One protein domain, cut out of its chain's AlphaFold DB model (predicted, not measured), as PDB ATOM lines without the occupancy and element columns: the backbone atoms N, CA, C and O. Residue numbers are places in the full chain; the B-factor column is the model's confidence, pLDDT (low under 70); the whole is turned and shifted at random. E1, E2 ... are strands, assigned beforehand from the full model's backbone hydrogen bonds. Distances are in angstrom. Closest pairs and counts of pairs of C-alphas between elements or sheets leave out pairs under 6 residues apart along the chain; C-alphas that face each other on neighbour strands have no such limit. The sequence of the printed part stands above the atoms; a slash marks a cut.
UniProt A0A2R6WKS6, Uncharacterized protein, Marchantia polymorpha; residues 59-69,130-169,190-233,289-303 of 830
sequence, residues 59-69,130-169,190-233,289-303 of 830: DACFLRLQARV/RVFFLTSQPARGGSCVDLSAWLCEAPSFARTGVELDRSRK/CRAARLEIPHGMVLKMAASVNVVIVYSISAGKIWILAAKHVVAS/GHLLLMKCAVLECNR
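AT A GLANCE: This is residues 59 to 69, 130 to 169, 190 to 233 and 289 to 303 of the 830 residues of an uncharacterized protein of Marchantia polymorpha (UniProt A0A2R6WKS6). Two strongly twisted sheets of five strands lie face to face as a sandwich, drawn together along both sides, where E1 comes beside E7 and E6 comes beside E5, rather like a flattened barrel. One sheet is E5, E10, E9, E8, E7 in that order, mixed, with the long E9 and E10 side by side in it; the other is branched, E1, E2, E3, E4 and E6, with E4 and E6 both beside E3. The printed part has 110 residues with no named helix and ten named strands, E1 to E10 along the chain, and its class is all strand. It is compact, with a radius of gyration of the C-alphas of 13.7 A, and spans 40 by 28 by 25 A.

IN THESE COORDINATES: In the first sheet, E10 is residues 290 to 300, 29.4 A long, and ends at C-alpha 300 (141.633, 114.973, 99.827). E9 is residues 221 to 230, 27.9 A, E8 residues 211 to 216, E7 residues 203 to 207, and E5 residues 162 to 165. In the branched sheet, E1 is residues 59 to 65, beginning at C-alpha 59 (123.703, 123.677, 101.237). E2 is residues 130 to 138, 26.3 A, and E3 residues 145 to 153, 25.7 A. E4 is residues 156 to 160 and E6 residues 193 to 195.

HOW THE PARTS SIT: E10 and E9 are antiparallel, with N 294 and O 226 at 2.8 A; E10 bends by 53 degrees at residue 296. E7, E8 and E9 form a meander, each strand the antiparallel neighbour of the one before, with N 223 and O 214 at 2.8 A and N 213 and O 206 at 2.8 A. Edge strand E5 is parallel to E10, with N 165 and O 293 at 2.8 A. In the branched sheet E2, E3 and E4 form another meander, with N 133 and O 150 at 2.8 A and N 151 and O 158 at 2.8 A. E1 is antiparallel to E2, N 63 and O 132 at 2.8 A, and E6 to E3, N 147 and O 193 at 2.8 A. Between the sheets, the closest C-alphas of E1 and E7 are Leu 63 and Ala 207, 5.1 A; those of E5 and E6 are Val 162 and Ala 193, 5.0 A. E4 runs on into E5 at 39 degrees. E1 and E10 are apart.

THE WHOLE: The C-alphas farthest apart, of Ser 233 and Arg 303, are 44.9 A apart. Three cuts leave C-alpha gaps of 13.9 A from 69 to 130, 23.1 A from 169 to 190 and 9.0 A from 233 to 289. Of the links printed whole, none is long. Residues 67 to 69, 167 to 169, 190 and 232 to 233 have pLDDT under 70.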
ATOM      1  N   ASP A  59     123.744 123.754 102.697       93.25
ATOM      2  CA  ASP A  59     123.703 123.677 101.237       93.25
ATOM      3  C   ASP A  59     122.729 122.600 100.733       93.25
ATOM      4  O   ASP A  59     122.385 121.654 101.451       93.25
ATOM      5  N   ALA A  60     122.289 122.745  99.483       94.25
ATOM      6  CA  ALA A  60     121.307 121.891  98.832       94.25
ATOM      7  C   ALA A  60     121.629 121.600  97.355       94.25
ATOM      8  O   ALA A  60     122.337 122.360  96.687       94.25
ATOM      9  N   CYS A  61     121.077 120.508  96.822       95.12
ATOM     10  CA  CYS A  61     121.196 120.139  95.407       95.12
ATOM     11  C   CYS A  61     120.053 119.221  94.939       95.12
ATOM     12  O   CYS A  61     119.487 118.470  95.735       95.12
ATOM     13  N   PHE A  62     119.770 119.203  93.632       94.62
ATOM     14  CA  PHE A  62     118.907 118.184  93.025       94.62
ATOM     15  C   PHE A  62     119.710 116.946  92.601       94.62
ATOM     16  O   PHE A  62     120.725 117.044  91.916       94.62
ATOM     17  N   LEU A  63     119.216 115.770  92.978       94.56
ATOM     18  CA  LEU A  63     119.701 114.449  92.595       94.56
ATOM     19  C   LEU A  63     118.696 113.811  91.630       94.56
ATOM     20  O   LEU A  63     117.524 113.640  91.973       94.56
ATOM     21  N   ARG A  64     119.153 113.372  90.453       93.06
ATOM     22  CA  ARG A  64     118.316 112.612  89.512       93.06
ATOM     23  C   ARG A  64     118.634 111.125  89.610       93.06
ATOM     24  O   ARG A  64     119.757 110.704  89.337       93.06
ATOM     25  N   LEU A  65     117.639 110.310  89.940       91.94
ATOM     26  CA  LEU A  65     117.770 108.857  89.918       91.94
ATOM     27  C   LEU A  65     117.176 108.277  88.641       91.94
ATOM     28  O   LEU A  65     116.030 108.547  88.282       91.94
ATOM     29  N   GLN A  66     117.969 107.460  87.954       86.56
ATOM     30  CA  GLN A  66     117.533 106.683  86.799       86.56
ATOM     31  C   GLN A  66     117.382 105.229  87.224       86.56
ATOM     32  O   GLN A  66     118.367 104.571  87.573       86.56
ATOM     33  N   ALA A  67     116.149 104.723  87.176       69.31
ATOM     34  CA  ALA A  67     115.876 103.314  87.399       69.31
ATOM     35  C   ALA A  67     116.644 102.486  86.359       69.31
ATOM     36  O   ALA A  67     116.369 102.556  85.161       69.31
ATOM     37  N   ARG A  68     117.621 101.690  86.811       56.88
ATOM     38  CA  ARG A  68     118.200 100.659  85.951       56.88
ATOM     39  C   ARG A  68     117.115  99.626  85.703       56.88
ATOM     40  O   ARG A  68     116.710  98.947  86.643       56.88
ATOM     41  N   VAL A  69     116.709  99.474  84.445       47.34
ATOM     42  CA  VAL A  69     116.113  98.220  83.986       47.34
ATOM     43  C   VAL A  69     117.173  97.148  84.221       47.34
ATOM     44  O   VAL A  69     118.136  97.029  83.464       47.34
ATOM     45  N   ARG A 130     113.143 109.445  88.849       90.62
ATOM     46  CA  ARG A 130     112.686 110.224  90.010       90.62
ATOM     47  C   ARG A 130     113.717 111.306  90.332       90.62
ATOM     48  O   ARG A 130     114.922 111.060  90.241       90.62
ATOM     49  N   VAL A 131     113.244 112.488  90.708       93.00
ATOM     50  CA  VAL A 131     114.081 113.612  91.146       93.00
ATOM     51  C   VAL A 131     113.925 113.772  92.652       93.00
ATOM     52  O   VAL A 131     112.819 113.672  93.179       93.00
ATOM     53  N   PHE A 132     115.040 114.008  93.335       94.31
ATOM     54  CA  PHE A 132     115.089 114.261  94.766       94.31
ATOM     55  C   PHE A 132     115.776 115.600  95.003       94.31
ATOM     56  O   PHE A 132     116.872 115.830  94.496       94.31
ATOM     57  N   PHE A 133     115.165 116.469  95.795       95.19
ATOM     58  CA  PHE A 133     115.862 117.592  96.406       95.19
ATOM     59  C   PHE A 133     116.558 117.105  97.676       95.19
ATOM     60  O   PHE A 133     115.942 116.395  98.473       95.19
ATOM     61  N   LEU A 134     117.826 117.463  97.862       95.56
ATOM     62  CA  LEU A 134     118.619 117.129  99.044       95.56
ATOM     63  C   LEU A 134     119.034 118.407  99.764       95.56
ATOM     64  O   LEU A 134     119.479 119.345  99.104       95.56
ATOM     65  N   THR A 135     118.974 118.401 101.094       95.50
ATOM     66  CA  THR A 135     119.611 119.418 101.942       95.50
ATOM     67  C   THR A 135     120.626 118.783 102.881       95.50
ATOM     68  O   THR A 135     120.507 117.617 103.274       95.50
ATOM     69  N   SER A 136     121.607 119.588 103.270       94.50
ATOM     70  CA  SER A 136     122.516 119.333 104.383       94.50
ATOM     71  C   SER A 136     122.227 120.295 105.531       94.50
ATOM     72  O   SER A 136     121.828 121.438 105.308       94.50
ATOM     73  N   GLN A 137     122.417 119.815 106.759       92.31
ATOM     74  CA  GLN A 137     122.323 120.618 107.974       92.31
ATOM     75  C   GLN A 137     123.393 120.182 108.988       92.31
ATOM     76  O   GLN A 137     123.774 119.003 109.002       92.31
ATOM     77  N   PRO A 138     123.868 121.072 109.876       91.31
ATOM     78  CA  PRO A 138     124.697 120.668 111.001       91.31
ATOM     79  C   PRO A 138     123.860 119.829 111.972       91.31
ATOM     80  O   PRO A 138     122.854 120.290 112.515       91.31
ATOM     81  N   ALA A 139     124.285 118.593 112.225       87.56
ATOM     82  CA  ALA A 139     123.784 117.833 113.364       87.56
ATOM     83  C   ALA A 139     124.213 118.523 114.676       87.56
ATOM     84  O   ALA A 139     125.143 119.331 114.680       87.56
ATOM     85  N   ARG A 140     123.551 118.212 115.802       78.38
ATOM     86  CA  ARG A 140     123.789 118.850 117.118       78.38
ATOM     87  C   ARG A 140     125.293 118.970 117.443       78.38
ATOM     88  O   ARG A 140     125.942 117.965 117.707       78.38
ATOM     89  N   GLY A 141     125.820 120.200 117.436       77.88
ATOM     90  CA  GLY A 141     127.232 120.515 117.706       77.88
ATOM     91  C   GLY A 141     128.151 120.646 116.478       77.88
ATOM     92  O   GLY A 141     129.335 120.911 116.647       77.88
ATOM     93  N   GLY A 142     127.655 120.466 115.249       82.69
ATOM     94  CA  GLY A 142     128.426 120.650 114.004       82.69
ATOM     95  C   GLY A 142     129.481 119.571 113.706       82.69
ATOM     96  O   GLY A 142     130.139 119.627 112.666       82.69
ATOM     97  N   SER A 143     129.630 118.570 114.576       87.25
ATOM     98  CA  SER A 143     130.571 117.447 114.433       87.25
ATOM     99  C   SER A 143     130.190 116.449 113.333       87.25
ATOM    100  O   SER A 143     131.041 115.711 112.843       87.25
ATOM    101  N   CYS A 144     128.917 116.428 112.940       90.56
ATOM    102  CA  CYS A 144     128.377 115.592 111.874       90.56
ATOM    103  C   CYS A 144     127.353 116.368 111.025       90.56
ATOM    104  O   CYS A 144     126.855 117.424 111.427       90.56
ATOM    105  N   VAL A 145     127.047 115.842 109.839       92.69
ATOM    106  CA  VAL A 145     126.070 116.406 108.896       92.69
ATOM    107  C   VAL A 145     124.843 115.505 108.886       92.69
ATOM    108  O   VAL A 145     124.974 114.306 108.656       92.69
ATOM    109  N   ASP A 146     123.650 116.058 109.080       93.62
ATOM    110  CA  ASP A 146     122.412 115.329 108.794       93.62
ATOM    111  C   ASP A 146     121.955 115.694 107.362       93.62
ATOM    112  O   ASP A 146     121.863 116.870 107.007       93.62
ATOM    113  N   LEU A 147     121.701 114.693 106.514       94.38
ATOM    114  CA  LEU A 147     121.207 114.861 105.141       94.38
ATOM    115  C   LEU A 147     119.714 114.532 105.065       94.38
ATOM    116  O   LEU A 147     119.317 113.416 105.400       94.38
ATOM    117  N   SER A 148     118.891 115.461 104.581       93.69
ATOM    118  CA  SER A 148     117.451 115.241 104.354       93.69
ATOM    119  C   SER A 148     117.116 115.221 102.863       93.69
ATOM    120  O   SER A 148     117.817 115.837 102.061       93.69
ATOM    121  N   ALA A 149     116.041 114.521 102.486       93.81
ATOM    122  CA  ALA A 149     115.599 114.422 101.097       93.81
ATOM    123  C   ALA A 149     114.085 114.602 100.928       93.81
ATOM    124  O   ALA A 149     113.283 114.156 101.752       93.81
ATOM    125  N   TRP A 150     113.705 115.186  99.794       93.19
ATOM    126  CA  TRP A 150     112.330 115.349  99.339       93.19
ATOM    127  C   TRP A 150     112.214 114.800  97.924       93.19
ATOM    128  O   TRP A 150     112.967 115.187  97.036       93.19
ATOM    129  N   LEU A 151     111.274 113.888  97.721       92.38
ATOM    130  CA  LEU A 151     110.888 113.364  96.421       92.38
ATOM    131  C   LEU A 151     110.060 114.428  95.684       92.38
ATOM    132  O   LEU A 151     109.036 114.888  96.192       92.38
ATOM    133  N   CYS A 152     110.529 114.833  94.506       90.38
ATOM    134  CA  CYS A 152     109.906 115.855  93.670       90.38
ATOM    135  C   CYS A 152     108.931 115.193  92.687       90.38
ATOM    136  O   CYS A 152     109.329 114.758  91.604       90.38
ATOM    137  N   GLU A 153     107.654 115.119  93.060       85.69
ATOM    138  CA  GLU A 153     106.576 114.556  92.239       85.69
ATOM    139  C   GLU A 153     105.535 115.648  91.977       85.69
ATOM    140  O   GLU A 153     104.529 115.780  92.678       85.69
ATOM    141  N   ALA A 154     105.849 116.481  90.976       74.12
ATOM    142  CA  ALA A 154     105.141 117.715  90.650       74.12
ATOM    143  C   ALA A 154     103.610 117.513  90.549       74.12
ATOM    144  O   ALA A 154     103.167 116.587  89.867       74.12
ATOM    145  N   PRO A 155     102.796 118.372  91.196       74.19
ATOM    146  CA  PRO A 155     103.174 119.632  91.853       74.19
ATOM    147  C   PRO A 155     103.728 119.489  93.287       74.19
ATOM    148  O   PRO A 155     104.060 120.498  93.902       74.19
ATOM    149  N   SER A 156     103.813 118.272  93.833       83.38
ATOM    150  CA  SER A 156     104.099 118.011  95.250       83.38
ATOM    151  C   SER A 156     105.576 117.729  95.573       83.38
ATOM    152  O   SER A 156     106.356 117.284  94.726       83.38
ATOM    153  N   PHE A 157     105.942 117.932  96.843       87.56
ATOM    154  CA  PHE A 157     107.258 117.601  97.393       87.56
ATOM    155  C   PHE A 157     107.108 116.772  98.676       87.56
ATOM    156  O   PHE A 157     106.806 117.301  99.745       87.56
ATOM    157  N   ALA A 158     107.322 115.459  98.585       89.69
ATOM    158  CA  ALA A 158     107.153 114.539  99.710       89.69
ATOM    159  C   ALA A 158     108.495 114.269 100.406       89.69
ATOM    160  O   ALA A 158     109.417 113.736  99.788       89.69
ATOM    161  N   ARG A 159     108.632 114.591 101.702       90.06
ATOM    162  CA  ARG A 159     109.850 114.241 102.461       90.06
ATOM    163  C   ARG A 159     110.002 112.718 102.518       90.06
ATOM    164  O   ARG A 159     109.104 112.031 103.001       90.06
ATOM    165  N   THR A 160     111.142 112.206 102.065       91.00
ATOM    166  CA  THR A 160     111.463 110.771 102.079       91.00
ATOM    167  C   THR A 160     112.522 110.450 103.138       91.00
ATOM    168  O   THR A 160     113.224 111.335 103.633       91.00
ATOM    169  N   GLY A 161     112.613 109.177 103.522       90.56
ATOM    170  CA  GLY A 161     113.704 108.683 104.353       90.56
ATOM    171  C   GLY A 161     115.021 108.664 103.578       90.56
ATOM    172  O   GLY A 161     115.039 108.375 102.379       90.56
ATOM    173  N   VAL A 162     116.123 108.943 104.271       93.19
ATOM    174  CA  VAL A 162     117.477 108.792 103.722       93.19
ATOM    175  C   VAL A 162     118.224 107.805 104.601       93.19
ATOM    176  O   VAL A 162     118.236 107.945 105.822       93.19
ATOM    177  N   GLU A 163     118.858 106.822 103.976       93.19
ATOM    178  CA  GLU A 163     119.687 105.823 104.638       93.19
ATOM    179  C   GLU A 163     121.109 105.899 104.076       93.19
ATOM    180  O   GLU A 163     121.305 105.980 102.862       93.19
ATOM    181  N   LEU A 164     122.108 105.888 104.958       91.69
ATOM    182  CA  LEU A 164     123.511 105.766 104.573       91.69
ATOM    183  C   LEU A 164     123.906 104.292 104.695       91.69
ATOM    184  O   LEU A 164     123.905 103.751 105.801       91.69
ATOM    185  N   ASP A 165     124.255 103.654 103.579       88.00
ATOM    186  CA  ASP A 165     124.728 102.273 103.571       88.00
ATOM    187  C   ASP A 165     126.082 102.186 104.293       88.00
ATOM    188  O   ASP A 165     127.109 102.663 103.798       88.00
ATOM    189  N   ARG A 166     126.067 101.580 105.484       77.50
ATOM    190  CA  ARG A 166     127.255 101.308 106.311       77.50
ATOM    191  C   ARG A 166     127.941  99.980 105.932       77.50
ATOM    192  O   ARG A 166     128.884  99.561 106.600       77.50
ATOM    193  N   SER A 167     127.491  99.293 104.877       57.69
ATOM    194  CA  SER A 167     127.968  97.958 104.507       57.69
ATOM    195  C   SER A 167     129.309  97.957 103.766       57.69
ATOM    196  O   SER A 167     129.373  98.125 102.544       57.69
ATOM    197  N   ARG A 168     130.383  97.676 104.519       48.84
ATOM    198  CA  ARG A 168     131.415  96.638 104.254       48.84
ATOM    199  C   ARG A 168     132.538  96.759 105.292       48.84
ATOM    200  O   ARG A 168     133.052  97.853 105.471       48.84
ATOM    201  N   LYS A 169     132.981  95.615 105.845       45.31
ATOM    202  CA  LYS A 169     134.025  95.436 106.891       45.31
ATOM    203  C   LYS A 169     133.557  95.579 108.358       45.31
ATOM    204  O   LYS A 169     134.007  96.457 109.076       45.31
ATOM    205  N   CYS A 190     113.537 107.063 109.734       59.91
ATOM    206  CA  CYS A 190     114.779 107.836 109.569       59.91
ATOM    207  C   CYS A 190     114.639 108.904 108.460       59.91
ATOM    208  O   CYS A 190     115.038 108.717 107.313       59.91
ATOM    209  N   ARG A 191     114.036 110.048 108.819       78.81
ATOM    210  CA  ARG A 191     113.748 111.211 107.951       78.81
ATOM    211  C   ARG A 191     114.988 112.027 107.530       78.81
ATOM    212  O   ARG A 191     114.838 113.046 106.851       78.81
ATOM    213  N   ALA A 192     116.176 111.615 107.971       85.88
ATOM    214  CA  ALA A 192     117.479 112.151 107.592       85.88
ATOM    215  C   ALA A 192     118.565 111.082 107.819       85.88
ATOM    216  O   ALA A 192     118.461 110.299 108.767       85.88
ATOM    217  N   ALA A 193     119.612 111.082 106.993       89.81
ATOM    218  CA  ALA A 193     120.793 110.239 107.162       89.81
ATOM    219  C   ALA A 193     121.914 111.031 107.837       89.81
ATOM    220  O   ALA A 193     122.354 112.049 107.303       89.81
ATOM    221  N   ARG A 194     122.423 110.538 108.969       91.81
ATOM    222  CA  ARG A 194     123.626 111.101 109.588       91.81
ATOM    223  C   ARG A 194     124.876 110.644 108.851       91.81
ATOM    224  O   ARG A 194     125.122 109.444 108.710       91.81
ATOM    225  N   LEU A 195     125.669 111.619 108.438       91.56
ATOM    226  CA  LEU A 195     126.926 111.469 107.733       91.56
ATOM    227  C   LEU A 195     128.058 112.009 108.623       91.56
ATOM    228  O   LEU A 195     128.076 113.175 109.022       91.56
ATOM    229  N   GLU A 196     128.986 111.119 108.970       90.69
ATOM    230  CA  GLU A 196     130.101 111.361 109.895       90.69
ATOM    231  C   GLU A 196     131.218 112.151 109.181       90.69
ATOM    232  O   GLU A 196     132.227 111.614 108.724       90.69
ATOM    233  N   ILE A 197     130.953 113.449 109.016       90.00
ATOM    234  CA  ILE A 197     131.804 114.487 108.421       90.00
ATOM    235  C   ILE A 197     131.670 115.725 109.315       90.00
ATOM    236  O   ILE A 197     130.531 116.128 109.554       90.00
ATOM    237  N   PRO A 198     132.751 116.392 109.758       88.75
ATOM    238  CA  PRO A 198     132.609 117.662 110.458       88.75
ATOM    239  C   PRO A 198     131.972 118.677 109.505       88.75
ATOM    240  O   PRO A 198     132.508 118.956 108.431       88.75
ATOM    241  N   HIS A 199     130.821 119.226 109.891       85.56
ATOM    242  CA  HIS A 199     130.078 120.169 109.057       85.56
ATOM    243  C   HIS A 199     130.916 121.426 108.779       85.56
ATOM    244  O   HIS A 199     130.972 121.916 107.652       85.56
ATOM    245  N   GLY A 200     131.595 121.929 109.815       83.94
ATOM    246  CA  GLY A 200     132.401 123.145 109.737       83.94
ATOM    247  C   GLY A 200     131.578 124.393 109.413       83.94
ATOM    248  O   GLY A 200     130.352 124.401 109.531       83.94
ATOM    249  N   MET A 201     132.271 125.453 108.995       77.81
ATOM    250  CA  MET A 201     131.648 126.727 108.614       77.81
ATOM    251  C   MET A 201     130.936 126.663 107.257       77.81
ATOM    252  O   MET A 201     129.971 127.386 107.039       77.81
ATOM    253  N   VAL A 202     131.432 125.833 106.332       85.00
ATOM    254  CA  VAL A 202     130.939 125.737 104.954       85.00
ATOM    255  C   VAL A 202     131.018 124.291 104.481       85.00
ATOM    256  O   VAL A 202     132.079 123.659 104.521       85.00
ATOM    257  N   LEU A 203     129.894 123.823 103.954       91.62
ATOM    258  CA  LEU A 203     129.727 122.558 103.257       91.62
ATOM    259  C   LEU A 203     129.181 122.876 101.859       91.62
ATOM    260  O   LEU A 203     128.355 123.775 101.719       91.62
ATOM    261  N   LYS A 204     129.660 122.184 100.819       93.75
ATOM    262  CA  LYS A 204     129.139 122.311  99.445       93.75
ATOM    263  C   LYS A 204     128.594 120.975  98.952       93.75
ATOM    264  O   LYS A 204     129.267 119.948  99.071       93.75
ATOM    265  N   MET A 205     127.401 120.995  98.369       95.44
ATOM    266  CA  MET A 205     126.733 119.853  97.755       95.44
ATOM    267  C   MET A 205     126.580 120.049  96.247       95.44
ATOM    268  O   MET A 205     126.106 121.085  95.774       95.44
ATOM    269  N   ALA A 206     126.905 119.002  95.494       94.38
ATOM    270  CA  ALA A 206     126.549 118.882  94.087       94.38
ATOM    271  C   ALA A 206     126.133 117.437  93.787       94.38
ATOM    272  O   ALA A 206     126.685 116.487  94.342       94.38
ATOM    273  N   ALA A 207     125.149 117.252  92.915       94.12
ATOM    274  CA  ALA A 207     124.614 115.940  92.571       94.12
ATOM    275  C   ALA A 207     124.286 115.861  91.078       94.12
ATOM    276  O   ALA A 207     124.254 116.867  90.373       94.12
ATOM    277  N   SER A 208     124.112 114.636  90.590       91.81
ATOM    278  CA  SER A 208     123.930 114.346  89.168       91.81
ATOM    279  C   SER A 208     123.070 113.090  88.993       91.81
ATOM    280  O   SER A 208     122.127 112.865  89.752       91.81
ATOM    281  N   VAL A 209     123.371 112.246  88.003       91.19
ATOM    282  CA  VAL A 209     122.661 110.980  87.779       91.19
ATOM    283  C   VAL A 209     123.182 109.876  88.707       91.19
ATOM    284  O   VAL A 209     124.260 109.333  88.480       91.19
ATOM    285  N   ASN A 210     122.387 109.485  89.708       93.69
ATOM    286  CA  ASN A 210     122.713 108.450  90.708       93.69
ATOM    287  C   ASN A 210     123.969 108.730  91.568       93.69
ATOM    288  O   ASN A 210     124.571 107.790  92.092       93.69
ATOM    289  N   VAL A 211     124.379 109.994  91.714       95.31
ATOM    290  CA  VAL A 211     125.587 110.407  92.455       95.31
ATOM    291  C   VAL A 211     125.309 111.691  93.234       95.31
ATOM    292  O   VAL A 211     124.738 112.629  92.677       95.31
ATOM    293  N   VAL A 212     125.754 111.730  94.489       96.69
ATOM    294  CA  VAL A 212     125.792 112.913  95.362       96.69
ATOM    295  C   VAL A 212     127.232 113.118  95.819       96.69
ATOM    296  O   VAL A 212     127.929 112.151  96.131       96.69
ATOM    297  N   ILE A 213     127.684 114.365  95.854       96.50
ATOM    298  CA  ILE A 213     129.038 114.741  96.249       96.50
ATOM    299  C   ILE A 213     128.950 115.824  97.322       96.50
ATOM    300  O   ILE A 213     128.251 116.824  97.152       96.50
ATOM    301  N   VAL A 214     129.638 115.586  98.439       96.56
ATOM    302  CA  VAL A 214     129.625 116.434  99.639       96.56
ATOM    303  C   VAL A 214     131.055 116.849  99.957       96.56
ATOM    304  O   VAL A 214     131.898 115.996 100.230       96.56
ATOM    305  N   TYR A 215     131.333 118.147  99.930       95.75
ATOM    306  CA  TYR A 215     132.622 118.729 100.299       95.75
ATOM    307  C   TYR A 215     132.499 119.461 101.635       95.75
ATOM    308  O   TYR A 215     131.640 120.331 101.770       95.75
ATOM    309  N   SER A 216     133.365 119.138 102.598       94.56
ATOM    310  CA  SER A 216     133.518 119.907 103.841       94.56
ATOM    311  C   SER A 216     134.842 120.663 103.812       94.56
ATOM    312  O   SER A 216     135.905 120.054 103.639       94.56
ATOM    313  N   ILE A 217     134.782 121.987 104.011       90.75
ATOM    314  CA  ILE A 217     135.989 122.822 104.087       90.75
ATOM    315  C   ILE A 217     136.806 122.472 105.337       90.75
ATOM    316  O   ILE A 217     138.023 122.345 105.237       90.75
ATOM    317  N   SER A 218     136.163 122.245 106.489       91.19
ATOM    318  CA  SER A 218     136.871 121.935 107.744       91.19
ATOM    319  C   SER A 218     137.580 120.580 107.725       91.19
ATOM    320  O   SER A 218     138.569 120.410 108.428       91.19
ATOM    321  N   ALA A 219     137.111 119.627 106.914       92.19
ATOM    322  CA  ALA A 219     137.791 118.349 106.719       92.19
ATOM    323  C   ALA A 219     138.836 118.353 105.590       92.19
ATOM    324  O   ALA A 219     139.554 117.363 105.438       92.19
ATOM    325  N   GLY A 220     138.860 119.389 104.740       92.88
ATOM    326  CA  GLY A 220     139.653 119.406 103.506       92.88
ATOM    327  C   GLY A 220     139.338 118.240 102.557       92.88
ATOM    328  O   GLY A 220     140.231 117.777 101.849       92.88
ATOM    329  N   LYS A 221     138.104 117.710 102.574       94.69
ATOM    330  CA  LYS A 221     137.754 116.413 101.963       94.69
ATOM    331  C   LYS A 221     136.419 116.437 101.219       94.69
ATOM    332  O   LYS A 221     135.461 117.085 101.645       94.69
ATOM    333  N   ILE A 222     136.359 115.684 100.120       95.69
ATOM    334  CA  ILE A 222     135.151 115.406  99.330       95.69
ATOM    335  C   ILE A 222     134.740 113.950  99.542       95.69
ATOM    336  O   ILE A 222     135.541 113.047  99.319       95.69
ATOM    337  N   TRP A 223     133.472 113.708  99.857       95.81
ATOM    338  CA  TRP A 223     132.852 112.387  99.872       95.81
ATOM    339  C   TRP A 223     132.006 112.192  98.618       95.81
ATOM    340  O   TRP A 223     131.161 113.026  98.291       95.81
ATOM    341  N   ILE A 224     132.214 111.067  97.933       96.12
ATOM    342  CA  ILE A 224     131.458 110.671  96.741       96.12
ATOM    343  C   ILE A 224     130.527 109.526  97.131       96.12
ATOM    344  O   ILE A 224     130.983 108.449  97.532       96.12
ATOM    345  N   LEU A 225     129.223 109.773  97.016       95.94
ATOM    346  CA  LEU A 225     128.158 108.856  97.404       95.94
ATOM    347  C   LEU A 225     127.378 108.406  96.159       95.94
ATOM    348  O   LEU A 225     126.828 109.234  95.430       95.94
ATOM    349  N   ALA A 226     127.285 107.100  95.913       95.12
ATOM    350  CA  ALA A 226     126.354 106.566  94.923       95.12
ATOM    351  C   ALA A 226     124.948 106.485  95.516       95.12
ATOM    352  O   ALA A 226     124.764 105.988  96.624       95.12
ATOM    353  N   ALA A 227     123.947 106.917  94.760       94.62
ATOM    354  CA  ALA A 227     122.569 106.986  95.220       94.62
ATOM    355  C   ALA A 227     121.669 105.956  94.518       94.62
ATOM    356  O   ALA A 227     121.797 105.707  93.314       94.62
ATOM    357  N   LYS A 228     120.742 105.362  95.273       93.44
ATOM    358  CA  LYS A 228     119.768 104.363  94.809       93.44
ATOM    359  C   LYS A 228     118.409 104.628  95.463       93.44
ATOM    360  O   LYS A 228     118.337 104.844  96.666       93.44
ATOM    361  N   HIS A 229     117.325 104.541  94.692       91.38
ATOM    362  CA  HIS A 229     115.969 104.523  95.249       91.38
ATOM    363  C   HIS A 229     115.595 103.099  95.647       91.38
ATOM    364  O   HIS A 229     115.851 102.155  94.890       91.38
ATOM    365  N   VAL A 230     114.992 102.941  96.819       89.44
ATOM    366  CA  VAL A 230     114.499 101.659  97.317       89.44
ATOM    367  C   VAL A 230     113.016 101.818  97.639       89.44
ATOM    368  O   VAL A 230     112.624 102.283  98.708       89.44
ATOM    369  N   VAL A 231     112.181 101.433  96.673       83.81
ATOM    370  CA  VAL A 231     110.749 101.216  96.899       83.81
ATOM    371  C   VAL A 231     110.600 100.016  97.830       83.81
ATOM    372  O   VAL A 231     111.238  98.983  97.613       83.81
ATOM    373  N   ALA A 232     109.776 100.150  98.868       68.75
ATOM    374  CA  ALA A 232     109.470  99.050  99.771       68.75
ATOM    375  C   ALA A 232     108.508  98.084  99.067       68.75
ATOM    376  O   ALA A 232     107.293  98.238  99.146       68.75
ATOM    377  N   SER A 233     109.049  97.096  98.349       55.34
ATOM    378  CA  SER A 233     108.247  96.058  97.701       55.34
ATOM    379  C   SER A 233     107.444  95.294  98.754       55.34
ATOM    380  O   SER A 233     108.000  94.463  99.474       55.34
ATOM    381  N   GLY A 289     109.251 105.366  98.900       81.94
ATOM    382  CA  GLY A 289     110.509 104.625  98.986       81.94
ATOM    383  C   GLY A 289     111.692 105.501  99.397       81.94
ATOM    384  O   GLY A 289     111.782 106.668  98.992       81.94
ATOM    385  N   HIS A 290     112.608 104.928 100.175       89.44
ATOM    386  CA  HIS A 290     113.734 105.647 100.762       89.44
ATOM    387  C   HIS A 290     114.899 105.817  99.779       89.44
ATOM    388  O   HIS A 290     115.054 105.081  98.794       89.44
ATOM    389  N   LEU A 291     115.728 106.817 100.058       93.31
ATOM    390  CA  LEU A 291     116.956 107.108  99.336       93.31
ATOM    391  C   LEU A 291     118.147 106.451 100.046       93.31
ATOM    392  O   LEU A 291     118.549 106.900 101.116       93.31
ATOM    393  N   LEU A 292     118.733 105.425  99.433       93.94
ATOM    394  CA  LEU A 292     119.951 104.780  99.919       93.94
ATOM    395  C   LEU A 292     121.187 105.455  99.307       93.94
ATOM    396  O   LEU A 292     121.326 105.510  98.078       93.94
ATOM    397  N   LEU A 293     122.093 105.937 100.157       95.12
ATOM    398  CA  LEU A 293     123.373 106.548  99.794       95.12
ATOM    399  C   LEU A 293     124.526 105.621 100.200       95.12
ATOM    400  O   LEU A 293     124.707 105.330 101.375       95.12
ATOM    401  N   MET A 294     125.332 105.173  99.242       93.81
ATOM    402  CA  MET A 294     126.492 104.299  99.456       93.81
ATOM    403  C   MET A 294     127.784 105.112  99.347       93.81
ATOM    404  O   MET A 294     128.022 105.736  98.313       93.81
ATOM    405  N   LYS A 295     128.646 105.089 100.370       93.81
ATOM    406  CA  LYS A 295     129.970 105.737 100.325       93.81
ATOM    407  C   LYS A 295     130.883 104.996  99.339       93.81
ATOM    408  O   LYS A 295     131.179 103.823  99.545       93.81
ATOM    409  N   CYS A 296     131.331 105.670  98.277       93.06
ATOM    410  CA  CYS A 296     132.158 105.056  97.230       93.06
ATOM    411  C   CYS A 296     133.635 105.451  97.315       93.06
ATOM    412  O   CYS A 296     134.500 104.584  97.220       93.06
ATOM    413  N   ALA A 297     133.916 106.740  97.513       93.62
ATOM    414  CA  ALA A 297     135.274 107.270  97.620       93.62
ATOM    415  C   ALA A 297     135.319 108.510  98.524       93.62
ATOM    416  O   ALA A 297     134.306 109.185  98.730       93.62
ATOM    417  N   VAL A 298     136.516 108.819  99.026       94.12
ATOM    418  CA  VAL A 298     136.851 110.104  99.651       94.12
ATOM    419  C   VAL A 298     138.081 110.661  98.937       94.12
ATOM    420  O   VAL A 298     139.031 109.916  98.697       94.12
ATOM    421  N   LEU A 299     138.054 111.943  98.574       94.12
ATOM    422  CA  LEU A 299     139.179 112.667  97.979       94.12
ATOM    423  C   LEU A 299     139.675 113.733  98.960       94.12
ATOM    424  O   LEU A 299     138.867 114.388  99.617       94.12
ATOM    425  N   GLU A 300     140.987 113.931  99.022       93.31
ATOM    426  CA  GLU A 300     141.633 114.973  99.827       93.31
ATOM    427  C   GLU A 300     141.969 116.196  98.955       93.31
ATOM    428  O   GLU A 300     142.367 116.068  97.791       93.31
ATOM    429  N   CYS A 301     141.740 117.392  99.498       90.31
ATOM    430  CA  CYS A 301     141.718 118.653  98.758       90.31
ATOM    431  C   CYS A 301     142.789 119.617  99.268       90.31
ATOM    432  O   CYS A 301     142.523 120.520 100.056       90.31
ATOM    433  N   ASN A 302     144.003 119.464  98.745       88.25
ATOM    434  CA  ASN A 302     145.185 120.250  99.126       88.25
ATOM    435  C   ASN A 302     145.152 121.717  98.624       88.25
ATOM    436  O   ASN A 302     146.184 122.384  98.601       88.25
ATOM    437  N   ARG A 303     144.001 122.202  98.140       88.69
ATOM    438  CA  ARG A 303     143.758 123.552  97.606       88.69
ATOM    439  C   ARG A 303     142.307 123.972  97.908       88.69
ATOM    440  O   ARG A 303     141.435 123.101  97.931       88.69
TER     441      ARG A 303